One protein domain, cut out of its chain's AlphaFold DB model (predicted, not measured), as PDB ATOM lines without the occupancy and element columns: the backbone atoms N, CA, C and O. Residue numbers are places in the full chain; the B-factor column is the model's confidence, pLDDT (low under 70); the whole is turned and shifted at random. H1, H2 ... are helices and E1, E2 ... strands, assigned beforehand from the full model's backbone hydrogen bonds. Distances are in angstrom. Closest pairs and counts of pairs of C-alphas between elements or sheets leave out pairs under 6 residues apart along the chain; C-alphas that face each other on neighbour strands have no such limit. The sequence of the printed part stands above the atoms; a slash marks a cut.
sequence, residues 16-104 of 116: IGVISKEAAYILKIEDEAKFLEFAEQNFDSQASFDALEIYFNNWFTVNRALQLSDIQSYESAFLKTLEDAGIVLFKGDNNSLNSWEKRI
ATOM      1  N   ILE A  16     124.746 -28.894 151.024       74.88
ATOM      2  CA  ILE A  16     123.815 -29.923 151.503       74.88
ATOM      3  C   ILE A  16     122.415 -29.326 151.487       74.88
ATOM      4  O   ILE A  16     122.170 -28.295 152.108       74.88
ATOM      5  N   GLY A  17     121.498 -29.978 150.774       75.31
ATOM      6  CA  GLY A  17     120.094 -29.590 150.711       75.31
ATOM      7  C   GLY A  17     119.209 -30.543 151.506       75.31
ATOM      8  O   GLY A  17     119.359 -31.759 151.401       75.31
ATOM      9  N   VAL A  18     118.253 -30.000 152.259       76.94
ATOM     10  CA  VAL A  18     117.193 -30.768 152.924       76.94
ATOM     11  C   VAL A  18     115.850 -30.179 152.525       76.94
ATOM     12  O   VAL A  18     115.591 -29.006 152.768       76.94
ATOM     13  N   ILE A  19     114.983 -30.994 151.923       75.00
ATOM     14  CA  ILE A  19     113.615 -30.607 151.566       75.00
ATOM     15  C   ILE A  19     112.662 -31.546 152.298       75.00
ATOM     16  O   ILE A  19     112.698 -32.761 152.105       75.00
ATOM     17  N   SER A  20     111.812 -30.981 153.145       73.19
ATOM     18  CA  SER A  20     110.749 -31.682 153.858       73.19
ATOM     19  C   SER A  20     109.389 -31.062 153.531       73.19
ATOM     20  O   SER A  20     109.288 -30.074 152.805       73.19
ATOM     21  N   LYS A  21     108.314 -31.631 154.087       71.69
ATOM     22  CA  LYS A  21     106.969 -31.036 153.989       71.69
ATOM     23  C   LYS A  21     106.867 -29.671 154.678       71.69
ATOM     24  O   LYS A  21     105.939 -28.921 154.399       71.69
ATOM     25  N   GLU A  22     107.780 -29.383 155.601       72.00
ATOM     26  CA  GLU A  22     107.698 -28.246 156.518       72.00
ATOM     27  C   GLU A  22     108.746 -27.175 156.216       72.00
ATOM     28  O   GLU A  22     108.549 -26.012 156.571       72.00
ATOM     29  N   ALA A  23     109.848 -27.533 155.551       77.62
ATOM     30  CA  ALA A  23     110.910 -26.599 155.209       77.62
ATOM     31  C   ALA A  23     111.807 -27.102 154.071       77.62
ATOM     32  O   ALA A  23     112.074 -28.299 153.956       77.62
ATOM     33  N   ALA A  24     112.349 -26.164 153.297       86.38
ATOM     34  CA  ALA A  24     113.465 -26.387 152.393       86.38
ATOM     35  C   ALA A  24     114.681 -25.572 152.848       86.38
ATOM     36  O   ALA A  24     114.581 -24.359 153.033       86.38
ATOM     37  N   TYR A  25     115.828 -26.228 153.007       87.44
ATOM     38  CA  TYR A  25     117.082 -25.611 153.426       87.44
ATOM     39  C   TYR A  25     118.238 -26.001 152.514       87.44
ATOM     40  O   TYR A  25     118.315 -27.139 152.052       87.44
ATOM     41  N   ILE A  26     119.165 -25.066 152.315       87.69
ATOM     42  CA  ILE A  26     120.488 -25.316 151.745       87.69
ATOM     43  C   ILE A  26     121.529 -24.810 152.736       87.69
ATOM     44  O   ILE A  26     121.454 -23.672 153.192       87.69
ATOM     45  N   LEU A  27     122.517 -25.643 153.036       88.44
ATOM     46  CA  LEU A  27     123.749 -25.234 153.694       88.44
ATOM     47  C   LEU A  27     124.832 -25.043 152.645       88.44
ATOM     48  O   LEU A  27     125.003 -25.906 151.785       88.44
ATOM     49  N   LYS A  28     125.556 -23.929 152.732       87.88
ATOM     50  CA  LYS A  28     126.698 -23.616 151.870       87.88
ATOM     51  C   LYS A  28     127.890 -23.228 152.735       87.88
ATOM     52  O   LYS A  28     127.739 -22.427 153.653       87.88
ATOM     53  N   ILE A  29     129.066 -23.748 152.399       90.06
ATOM     54  CA  ILE A  29     130.333 -23.241 152.935       90.06
ATOM     55  C   ILE A  29     130.701 -21.975 152.147       90.06
ATOM     56  O   ILE A  29     130.885 -22.032 150.931       90.06
ATOM     57  N   GLU A  30     130.745 -20.827 152.824       88.69
ATOM     58  CA  GLU A  30     131.192 -19.541 152.258       88.69
ATOM     59  C   GLU A  30     132.655 -19.228 152.607       88.69
ATOM     60  O   GLU A  30     133.309 -18.510 151.854       88.69
ATOM     61  N   ASP A  31     133.167 -19.773 153.714       90.38
ATOM     62  CA  ASP A  31     134.552 -19.607 154.166       90.38
ATOM     63  C   ASP A  31     135.123 -20.973 154.571       90.38
ATOM     64  O   ASP A  31     134.782 -21.528 155.616       90.38
ATOM     65  N   GLU A  32     135.961 -21.537 153.700       90.06
ATOM     66  CA  GLU A  32     136.546 -22.869 153.881       90.06
ATOM     67  C   GLU A  32     137.479 -22.934 155.094       90.06
ATOM     68  O   GLU A  32     137.446 -23.915 155.831       90.06
ATOM     69  N   ALA A  33     138.267 -21.885 155.345       92.12
ATOM     70  CA  ALA A  33     139.211 -21.868 156.459       92.12
ATOM     71  C   ALA A  33     138.470 -21.905 157.800       92.12
ATOM     72  O   ALA A  33     138.807 -22.707 158.671       92.12
ATOM     73  N   LYS A  34     137.411 -21.097 157.934       94.31
ATOM     74  CA  LYS A  34     136.550 -21.120 159.123       94.31
ATOM     75  C   LYS A  34     135.809 -22.441 159.287       94.31
ATOM     76  O   LYS A  34     135.663 -22.918 160.406       94.31
ATOM     77  N   PHE A  35     135.351 -23.035 158.185       93.50
ATOM     78  CA  PHE A  35     134.693 -24.337 158.238       93.50
ATOM     79  C   PHE A  35     135.636 -25.441 158.717       93.50
ATOM     80  O   PHE A  35     135.235 -26.243 159.556       93.50
ATOM     81  N   LEU A  36     136.874 -25.477 158.222       92.75
ATOM     82  CA  LEU A  36     137.867 -26.457 158.661       92.75
ATOM     83  C   LEU A  36     138.198 -26.286 160.146       92.75
ATOM     84  O   LEU A  36     138.159 -27.267 160.880       92.75
ATOM     85  N   GLU A  37     138.415 -25.052 160.611       95.69
ATOM     86  CA  GLU A  37     138.639 -24.775 162.035       95.69
ATOM     87  C   GLU A  37     137.443 -25.217 162.896       95.69
ATOM     88  O   GLU A  37     137.611 -25.883 163.918       95.69
ATOM     89  N   PHE A  38     136.219 -24.902 162.462       95.38
ATOM     90  CA  PHE A  38     135.005 -25.345 163.140       95.38
ATOM     91  C   PHE A  38     134.894 -26.875 163.177       95.38
ATOM     92  O   PHE A  38     134.531 -27.442 164.210       95.38
ATOM     93  N   ALA A  39     135.191 -27.548 162.063       93.56
ATOM     94  CA  ALA A  39     135.113 -28.996 161.952       93.56
ATOM     95  C   ALA A  39     136.143 -29.686 162.854       93.56
ATOM     96  O   ALA A  39     135.771 -30.602 163.579       93.56
ATOM     97  N   GLU A  40     137.388 -29.215 162.884       94.81
ATOM     98  CA  GLU A  40     138.421 -29.734 163.792       94.81
ATOM     99  C   GLU A  40     137.993 -29.563 165.259       94.81
ATOM    100  O   GLU A  40     138.014 -30.500 166.057       94.81
ATOM    101  N   GLN A  41     137.486 -28.384 165.627       95.56
ATOM    102  CA  GLN A  41     137.058 -28.121 167.003       95.56
ATOM    103  C   GLN A  41     135.889 -29.008 167.455       95.56
ATOM    104  O   GLN A  41     135.856 -29.440 168.611       95.56
ATOM    105  N   ASN A  42     134.927 -29.274 166.566       95.88
ATOM    106  CA  ASN A  42     133.640 -29.855 166.952       95.88
ATOM    107  C   ASN A  42     133.424 -31.303 166.489       95.88
ATOM    108  O   ASN A  42     132.605 -31.998 167.084       95.88
ATOM    109  N   PHE A  43     134.131 -31.779 165.463       93.81
ATOM    110  CA  PHE A  43     133.912 -33.098 164.850       93.81
ATOM    111  C   PHE A  43     135.078 -34.080 165.036       93.81
ATOM    112  O   PHE A  43     134.907 -35.264 164.747       93.81
ATOM    113  N   ASP A  44     136.218 -33.645 165.580       93.50
ATOM    114  CA  ASP A  44     137.391 -34.512 165.792       93.50
ATOM    115  C   ASP A  44     137.175 -35.614 166.839       93.50
ATOM    116  O   ASP A  44     137.877 -36.629 166.850       93.50
ATOM    117  N   SER A  45     136.215 -35.438 167.750       96.31
ATOM    118  CA  SER A  45     135.920 -36.425 168.784       96.31
ATOM    119  C   SER A  45     134.436 -36.482 169.119       96.31
ATOM    120  O   SER A  45     133.724 -35.484 169.017       96.31
ATOM    121  N   GLN A  46     133.985 -37.642 169.606       96.69
ATOM    122  CA  GLN A  46     132.615 -37.798 170.101       96.69
ATOM    123  C   GLN A  46     132.299 -36.788 171.211       96.69
ATOM    124  O   GLN A  46     131.227 -36.207 171.213       96.69
ATOM    125  N   ALA A  47     133.244 -36.526 172.120       97.62
ATOM    126  CA  ALA A  47     133.033 -35.580 173.214       97.62
ATOM    127  C   ALA A  47     132.839 -34.136 172.712       97.62
ATOM    128  O   ALA A  47     131.999 -33.412 173.243       97.62
ATOM    129  N   SER A  48     133.595 -33.725 171.688       96.25
ATOM    130  CA  SER A  48     133.417 -32.420 171.037       96.25
ATOM    131  C   SER A  48     132.067 -32.332 170.327       96.25
ATOM    132  O   SER A  48     131.366 -31.329 170.456       96.25
ATOM    133  N   PHE A  49     131.669 -33.407 169.645       96.31
ATOM    134  CA  PHE A  49     130.381 -33.481 168.965       96.31
ATOM    135  C   PHE A  49     129.214 -33.406 169.960       96.31
ATOM    136  O   PHE A  49     128.293 -32.612 169.774       96.31
ATOM    137  N   ASP A  50     129.285 -34.158 171.060       97.31
ATOM    138  CA  ASP A  50     128.285 -34.138 172.131       97.31
ATOM    139  C   ASP A  50     128.174 -32.735 172.752       97.31
ATOM    140  O   ASP A  50     127.076 -32.259 173.051       97.31
ATOM    141  N   ALA A  51     129.299 -32.031 172.923       96.81
ATOM    142  CA  ALA A  51     129.303 -30.658 173.420       96.81
ATOM    143  C   ALA A  51     128.602 -29.689 172.450       96.81
ATOM    144  O   ALA A  51     127.829 -28.835 172.898       96.81
ATOM    145  N   LEU A  52     128.814 -29.845 171.139       96.25
ATOM    146  CA  LEU A  52     128.106 -29.080 170.110       96.25
ATOM    147  C   LEU A  52     126.596 -29.374 170.132       96.25
ATOM    148  O   LEU A  52     125.781 -28.451 170.052       96.25
ATOM    149  N   GLU A  53     126.207 -30.642 170.290       96.62
ATOM    150  CA  GLU A  53     124.802 -31.047 170.398       96.62
ATOM    151  C   GLU A  53     124.140 -30.456 171.653       96.62
ATOM    152  O   GLU A  53     123.034 -29.913 171.587       96.62
ATOM    153  N   ILE A  54     124.828 -30.482 172.796       97.31
ATOM    154  CA  ILE A  54     124.363 -29.835 174.030       97.31
ATOM    155  C   ILE A  54     124.198 -28.326 173.814       97.31
ATOM    156  O   ILE A  54     123.186 -27.755 174.227       97.31
ATOM    157  N   TYR A  55     125.155 -27.672 173.149       95.88
ATOM    158  CA  TYR A  55     125.074 -26.246 172.832       95.88
ATOM    159  C   TYR A  55     123.838 -25.924 171.983       95.88
ATOM    160  O   TYR A  55     123.062 -25.028 172.331       95.88
ATOM    161  N   PHE A  56     123.607 -26.704 170.928       96.56
ATOM    162  CA  PHE A  56     122.420 -26.606 170.086       96.56
ATOM    163  C   PHE A  56     121.124 -26.784 170.900       96.56
ATOM    164  O   PHE A  56     120.234 -25.930 170.859       96.56
ATOM    165  N   ASN A  57     121.031 -27.853 171.693       96.62
ATOM    166  CA  ASN A  57     119.840 -28.180 172.482       96.62
ATOM    167  C   ASN A  57     119.526 -27.115 173.543       96.62
ATOM    168  O   ASN A  57     118.354 -26.806 173.789       96.62
ATOM    169  N   ASN A  58     120.553 -26.502 174.136       96.06
ATOM    170  CA  ASN A  58     120.388 -25.389 175.067       96.06
ATOM    171  C   ASN A  58     119.750 -24.181 174.375       96.06
ATOM    172  O   ASN A  58     118.758 -23.640 174.869       96.06
ATOM    173  N   TRP A  59     120.255 -23.791 173.202       94.88
ATOM    174  CA  TRP A  59     119.667 -22.696 172.431       94.88
ATOM    175  C   TRP A  59     118.251 -23.005 171.967       94.88
ATOM    176  O   TRP A  59     117.376 -22.142 172.067       94.88
ATOM    177  N   PHE A  60     117.990 -24.229 171.517       93.88
ATOM    178  CA  PHE A  60     116.645 -24.654 171.144       93.88
ATOM    179  C   PHE A  60     115.672 -24.516 172.325       93.88
ATOM    180  O   PHE A  60     114.605 -23.909 172.197       93.88
ATOM    181  N   THR A  61     116.075 -25.003 173.502       95.00
ATOM    182  CA  THR A  61     115.276 -24.950 174.734       95.00
ATOM    183  C   THR A  61     114.991 -23.512 175.165       95.00
ATOM    184  O   THR A  61     113.848 -23.179 175.483       95.00
ATOM    185  N   VAL A  62     115.996 -22.630 175.124       93.56
ATOM    186  CA  VAL A  62     115.823 -21.202 175.437       93.56
ATOM    187  C   VAL A  62     114.843 -20.543 174.465       93.56
ATOM    188  O   VAL A  62     113.916 -19.862 174.896       93.56
ATOM    189  N   ASN A  63     114.986 -20.775 173.158       91.75
ATOM    190  CA  ASN A  63     114.089 -20.195 172.155       91.75
ATOM    191  C   ASN A  63     112.637 -20.685 172.315       91.75
ATOM    192  O   ASN A  63     111.695 -19.900 172.187       91.75
ATOM    193  N   ARG A  64     112.440 -21.957 172.683       91.06
ATOM    194  CA  ARG A  64     111.120 -22.496 173.048       91.06
ATOM    195  C   ARG A  64     110.540 -21.834 174.295       91.06
ATOM    196  O   ARG A  64     109.352 -21.516 174.307       91.06
ATOM    197  N   ALA A  65     111.357 -21.581 175.316       91.81
ATOM    198  CA  ALA A  65     110.928 -20.858 176.515       91.81
ATOM    199  C   ALA A  65     110.496 -19.410 176.206       91.81
ATOM    200  O   ALA A  65     109.610 -18.873 176.869       91.81
ATOM    201  N   LEU A  66     111.063 -18.810 175.155       90.38
ATOM    202  CA  LEU A  66     110.681 -17.499 174.617       90.38
ATOM    203  C   LEU A  66     109.472 -17.550 173.664       90.38
ATOM    204  O   LEU A  66     109.182 -16.568 172.987       90.38
ATOM    205  N   GLN A  67     108.744 -18.672 173.633       91.38
ATOM    206  CA  GLN A  67     107.511 -18.871 172.863       91.38
ATOM    207  C   GLN A  67     107.680 -18.798 171.337       91.38
ATOM    208  O   GLN A  67     106.711 -18.552 170.617       91.38
ATOM    209  N   LEU A  68     108.882 -19.062 170.817       90.19
ATOM    210  CA  LEU A  68     109.055 -19.281 169.383       90.19
ATOM    211  C   LEU A  68     108.444 -20.629 168.955       90.19
ATOM    212  O   LEU A  68     108.425 -21.611 169.714       90.19
ATOM    213  N   SER A  69     107.944 -20.680 167.715       89.50
ATOM    214  CA  SER A  69     107.510 -21.943 167.102       89.50
ATOM    215  C   SER A  69     108.678 -22.928 167.004       89.50
ATOM    216  O   SER A  69     109.835 -22.516 167.013       89.50
ATOM    217  N   ASP A  70     108.393 -24.227 166.882       87.94
ATOM    218  CA  ASP A  70     109.450 -25.246 166.805       87.94
ATOM    219  C   ASP A  70     110.422 -24.948 165.665       87.94
ATOM    220  O   ASP A  70     111.625 -24.890 165.894       87.94
ATOM    221  N   ILE A  71     109.901 -24.650 164.472       86.75
ATOM    222  CA  ILE A  71     110.711 -24.301 163.299       86.75
ATOM    223  C   ILE A  71     111.588 -23.073 163.577       86.75
ATOM    224  O   ILE A  71     112.778 -23.096 163.278       86.75
ATOM    225  N   GLN A  72     111.043 -22.016 164.189       88.62
ATOM    226  CA  GLN A  72     111.828 -20.822 164.523       88.62
ATOM    227  C   GLN A  72     112.902 -21.105 165.581       88.62
ATOM    228  O   GLN A  72     114.015 -20.593 165.470       88.62
ATOM    229  N   SER A  73     112.594 -21.925 166.586       90.62
ATOM    230  CA  SER A  73     113.562 -22.337 167.606       90.62
ATOM    231  C   SER A  73     114.676 -23.198 167.018       90.62
ATOM    232  O   SER A  73     115.835 -22.977 167.356       90.62
ATOM    233  N   TYR A  74     114.338 -24.131 166.122       89.50
ATOM    234  CA  TYR A  74     115.300 -24.941 165.374       89.50
ATOM    235  C   TYR A  74     116.221 -24.056 164.537       89.50
ATOM    236  O   TYR A  74     117.437 -24.153 164.666       89.50
ATOM    237  N   GLU A  75     115.659 -23.154 163.729       89.75
ATOM    238  CA  GLU A  75     116.438 -22.236 162.892       89.75
ATOM    239  C   GLU A  75     117.366 -21.343 163.727       89.75
ATOM    240  O   GLU A  75     118.538 -21.196 163.394       89.75
ATOM    241  N   SER A  76     116.862 -20.772 164.825       91.81
ATOM    242  CA  SER A  76     117.638 -19.905 165.722       91.81
ATOM    243  C   SER A  76     118.794 -20.661 166.381       91.81
ATOM    244  O   SER A  76     119.932 -20.196 166.352       91.81
ATOM    245  N   ALA A  77     118.526 -21.856 166.918       93.62
ATOM    246  CA  ALA A  77     119.554 -22.703 167.511       93.62
ATOM    247  C   ALA A  77     120.609 -23.109 166.480       93.62
ATOM    248  O   ALA A  77     121.799 -23.014 166.752       93.62
ATOM    249  N   PHE A  78     120.185 -23.477 165.274       91.62
ATOM    250  CA  PHE A  78     121.091 -23.893 164.212       91.62
ATOM    251  C   PHE A  78     121.989 -22.748 163.734       91.62
ATOM    252  O   PHE A  78     123.202 -22.913 163.646       91.62
ATOM    253  N   LEU A  79     121.420 -21.561 163.503       93.31
ATOM    254  CA  LEU A  79     122.187 -20.359 163.156       93.31
ATOM    255  C   LEU A  79     123.186 -19.979 164.245       93.31
ATOM    256  O   LEU A  79     124.257 -19.469 163.935       93.31
ATOM    257  N   LYS A  80     122.836 -20.218 165.511       94.31
ATOM    258  CA  LYS A  80     123.719 -19.927 166.634       94.31
ATOM    259  C   LYS A  80     124.840 -20.952 166.779       94.31
ATOM    260  O   LYS A  80     125.970 -20.570 167.041       94.31
ATOM    261  N   THR A  81     124.548 -22.232 166.571       93.88
ATOM    262  CA  THR A  81     125.548 -23.309 166.537       93.88
ATOM    263  C   THR A  81     126.543 -23.131 165.392       93.88
ATOM    264  O   THR A  81     127.709 -23.478 165.542       93.88
ATOM    265  N   LEU A  82     126.094 -22.580 164.265       92.31
ATOM    266  CA  LEU A  82     126.926 -22.303 163.092       92.31
ATOM    267  C   LEU A  82     127.491 -20.876 163.064       92.31
ATOM    268  O   LEU A  82     128.031 -20.452 162.041       92.31
ATOM    269  N   GLU A  83     127.353 -20.116 164.152       91.69
ATOM    270  CA  GLU A  83     127.918 -18.772 164.238       91.69
ATOM    271  C   GLU A  83     129.437 -18.854 164.035       91.69
ATOM    272  O   GLU A  83     130.116 -19.659 164.665       91.69
ATOM    273  N   ASP A  84     129.952 -18.068 163.089       89.56
ATOM    274  CA  ASP A  84     131.356 -18.068 162.659       89.56
ATOM    275  C   ASP A  84     131.910 -19.382 162.073       89.56
ATOM    276  O   ASP A  84     133.074 -19.417 161.682       89.56
ATOM    277  N   ALA A  85     131.086 -20.411 161.855       93.56
ATOM    278  CA  ALA A  85     131.513 -21.709 161.313       93.56
ATOM    279  C   ALA A  85     131.893 -21.697 159.817       93.56
ATOM    280  O   ALA A  85     132.099 -22.749 159.220       93.56
ATOM    281  N   GLY A  86     131.873 -20.538 159.153       91.06
ATOM    282  CA  GLY A  86     132.049 -20.437 157.697       91.06
ATOM    283  C   GLY A  86     130.909 -21.059 156.875       91.06
ATOM    284  O   GLY A  86     130.989 -21.102 155.647       91.06
ATOM    285  N   ILE A  87     129.836 -21.511 157.536       90.56
ATOM    286  CA  ILE A  87     128.640 -22.096 156.928       90.56
ATOM    287  C   ILE A  87     127.492 -21.095 156.998       90.56
ATOM    288  O   ILE A  87     127.268 -20.442 158.015       90.56
ATOM    289  N   VAL A  88     126.709 -21.029 155.928       89.94
ATOM    290  CA  VAL A  88     125.478 -20.244 155.875       89.94
ATOM    291  C   VAL A  88     124.278 -21.117 155.552       89.94
ATOM    292  O   VAL A  88     124.361 -22.061 154.765       89.94
ATOM    293  N   LEU A  89     123.147 -20.772 156.162       89.38
ATOM    294  CA  LEU A  89     121.860 -21.416 155.944       89.38
ATOM    295  C   LEU A  89     121.019 -20.564 154.991       89.38
ATOM    296  O   LEU A  89     120.762 -19.391 155.258       89.38
ATOM    297  N   PHE A  90     120.527 -21.165 153.919       88.50
ATOM    298  CA  PHE A  90     119.502 -20.604 153.048       88.50
ATOM    299  C   PHE A  90     118.185 -21.331 153.282       88.50
ATOM    300  O   PHE A  90     118.168 -22.557 153.386       88.50
ATOM    301  N   LYS A  91     117.081 -20.588 153.331       87.81
ATOM    302  CA  LYS A  91     115.728 -21.139 153.406       87.81
ATOM    303  C   LYS A  91     115.010 -20.915 152.083       87.81
ATOM    304  O   LYS A  91     114.970 -19.792 151.588       87.81
ATOM    305  N   GLY A  92     114.460 -21.984 151.527       84.19
ATOM    306  CA  GLY A  92     113.633 -21.938 150.333       84.19
ATOM    307  C   GLY A  92     112.190 -21.565 150.661       84.19
ATOM    308  O   GLY A  92     111.689 -21.855 151.751       84.19
ATOM    309  N   ASP A  93     111.496 -20.956 149.703       78.69
ATOM    310  CA  ASP A  93     110.035 -20.896 149.739       78.69
ATOM    311  C   ASP A  93     109.457 -22.303 149.519       78.69
ATOM    312  O   ASP A  93     109.600 -22.883 148.441       78.69
ATOM    313  N   ASN A  94     108.774 -22.842 150.532       67.19
ATOM    314  CA  ASN A  94     108.212 -24.197 150.523       67.19
ATOM    315  C   ASN A  94     107.213 -24.454 149.385       67.19
ATOM    316  O   ASN A  94     106.974 -25.610 149.046       67.19
ATOM    317  N   ASN A  95     106.610 -23.410 148.812       66.56
ATOM    318  CA  ASN A  95     105.597 -23.577 147.771       66.56
ATOM    319  C   ASN A  95     106.184 -23.679 146.364       66.56
ATOM    320  O   ASN A  95     105.572 -24.294 145.492       66.56
ATOM    321  N   SER A  96     107.337 -23.056 146.126       66.56
ATOM    322  CA  SER A  96     107.861 -22.886 144.773       66.56
ATOM    323  C   SER A  96     109.295 -23.371 144.602       66.56
ATOM    324  O   SER A  96     109.664 -23.713 143.484       66.56
ATOM    325  N   LEU A  97     110.101 -23.399 145.675       71.88
ATOM    326  CA  LEU A  97     111.554 -23.636 145.647       71.88
ATOM    327  C   LEU A  97     112.311 -22.747 144.638       71.88
ATOM    328  O   LEU A  97     113.471 -23.005 144.317       71.88
ATOM    329  N   ASN A  98     111.661 -21.685 144.156       76.94
ATOM    330  CA  ASN A  98     112.176 -20.779 143.134       76.94
ATOM    331  C   ASN A  98     112.942 -19.602 143.749       76.94
ATOM    332  O   ASN A  98     113.574 -18.830 143.030       76.94
ATOM    333  N   SER A  99     112.877 -19.445 145.071       78.75
ATOM    334  CA  SER A  99     113.597 -18.423 145.821       78.75
ATOM    335  C   SER A  99     114.264 -19.026 147.052       78.75
ATOM    336  O   SER A  99     113.727 -19.934 147.688       78.75
ATOM    337  N   TRP A 100     115.444 -18.492 147.369       84.88
ATOM    338  CA  TRP A 100     116.269 -18.887 148.504       84.88
ATOM    339  C   TRP A 100     116.722 -17.633 149.241       84.88
ATOM    340  O   TRP A 100     117.348 -16.752 148.653       84.88
ATOM    341  N   GLU A 101     116.403 -17.546 150.527       87.06
ATOM    342  CA  GLU A 101     116.775 -16.420 151.378       87.06
ATOM    343  C   GLU A 101     117.869 -16.845 152.354       87.06
ATOM    344  O   GLU A 101     117.712 -17.823 153.093       87.06
ATOM    345  N   LYS A 102     118.977 -16.096 152.383       87.75
ATOM    346  CA  LYS A 102     120.028 -16.284 153.386       87.75
ATOM    347  C   LYS A 102     119.464 -15.965 154.764       87.75
ATOM    348  O   LYS A 102     118.977 -14.863 155.007       87.75
ATOM    349  N   ARG A 103     119.552 -16.922 155.679       87.69
ATOM    350  CA  ARG A 103     119.146 -16.748 157.068       87.69
ATOM    351  C   ARG A 103     120.307 -16.152 157.851       87.69
ATOM    352  O   ARG A 103     121.441 -16.613 157.763       87.69
ATOM    353  N   ILE A 104     119.997 -15.115 158.613       82.94
ATOM    354  CA  ILE A 104     120.910 -14.461 159.546       82.94
ATOM    355  C   ILE A 104     120.335 -14.594 160.948       82.94
ATOM    356  O   ILE A 104     119.113 -14.637 161.125       82.94
TER     357      ILE A 104
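Overview. This is residues 16 to 104 of the 116 residues of an uncharacterized protein of Anditalea andensis (UniProt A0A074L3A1). A small, strongly twisted sheet of four strands sits at one side of the domain and a helical hairpin, H2 and H3, at the other, with H3 on the side nearer the sheet and H1 making a corner piece at one end, between E2 and H2. The sheet and the hairpin are only loosely joined: H3 only grazes the sheet, with residues 75 to 79, and H2 is not on it. The printed part has 89 residues, with three named helices and four named strands in the order E1 E2 H1 H2 H3 E3 E4. The sheet's order is E1, E2, E3, E4, antiparallel throughout, and the class is mixed, helices and strands. The whole is compact, with a radius of gyration of the C-alphas of 13.9 A and spans of 39 by 33 by 19 A.

Arrangement. E1, residues 16 to 19, and E2, residues 24 to 29, form an antiparallel hairpin at 174 degrees, with N 18 and O 25 within hydrogen-bond range at 2.9 A. E2 is also the antiparallel neighbour of E3, residues 87 to 92, at 156 degrees, with N 90 and O 26 at 2.8 A. E3 forms a hairpin with E4, residues 100 to 103, antiparallel at 134 degrees, with N 103 and O 89 at 2.8 A. E1 and E4 are the edge strands. The sheet is strongly twisted, but only just, its C-alphas lying up to 4.1 A off the best plane. H1, residues 32 to 43, only grazes the sheet, with residues 32 to 38; the closest C-alphas of H1 and E3 are those of Phe 35 and Ile 87, 6.6 A apart. H1, with residues 41 to 43, and H2, residues 46 to 65, with residues 48 to 52, touch only at the corner, about perpendicular at 83 degrees; their closest C-alphas, of Asn 42 and Ser 48, are 4.8 A apart. H2 and H3, residues 70 to 81, form a helical hairpin: they touch, run opposite ways at a steep tilt of 45 degrees, and come closest at the C-alphas of Trp 59 and Ala 77, 4.9 A apart. H3 only grazes the sheet, with residues 75 to 79; its closest C-alpha pair with E3 is Leu 79 and Leu 89, 7.3 A. H2 is not on the sheet, and H1 and H3 are apart. In H1, H2 and H3 every O i to N i+4 pair is within hydrogen-bond range.

Along the chain. E1 begins at C-alpha 16, (123.815, -29.923, 151.503). E2 is 17.2 A long, H1 15.2 A and H2 28.3 A, from C-alpha 46 at (132.615, -37.798, 170.101). H3 is 16.2 A long and E3 16.4 A. E4 ends at C-alpha 103, (119.146, -16.748, 157.068).

Size, cuts and confidence. The two C-alphas farthest apart, of Ala 47 and Ser 96, are 40.0 A apart. The printed part has no cut. The link from E3 to E4 is short, the other links are tight, and none is long. The mean pLDDT of the printed part is 88.9, and residues 94 to 96 are under 70.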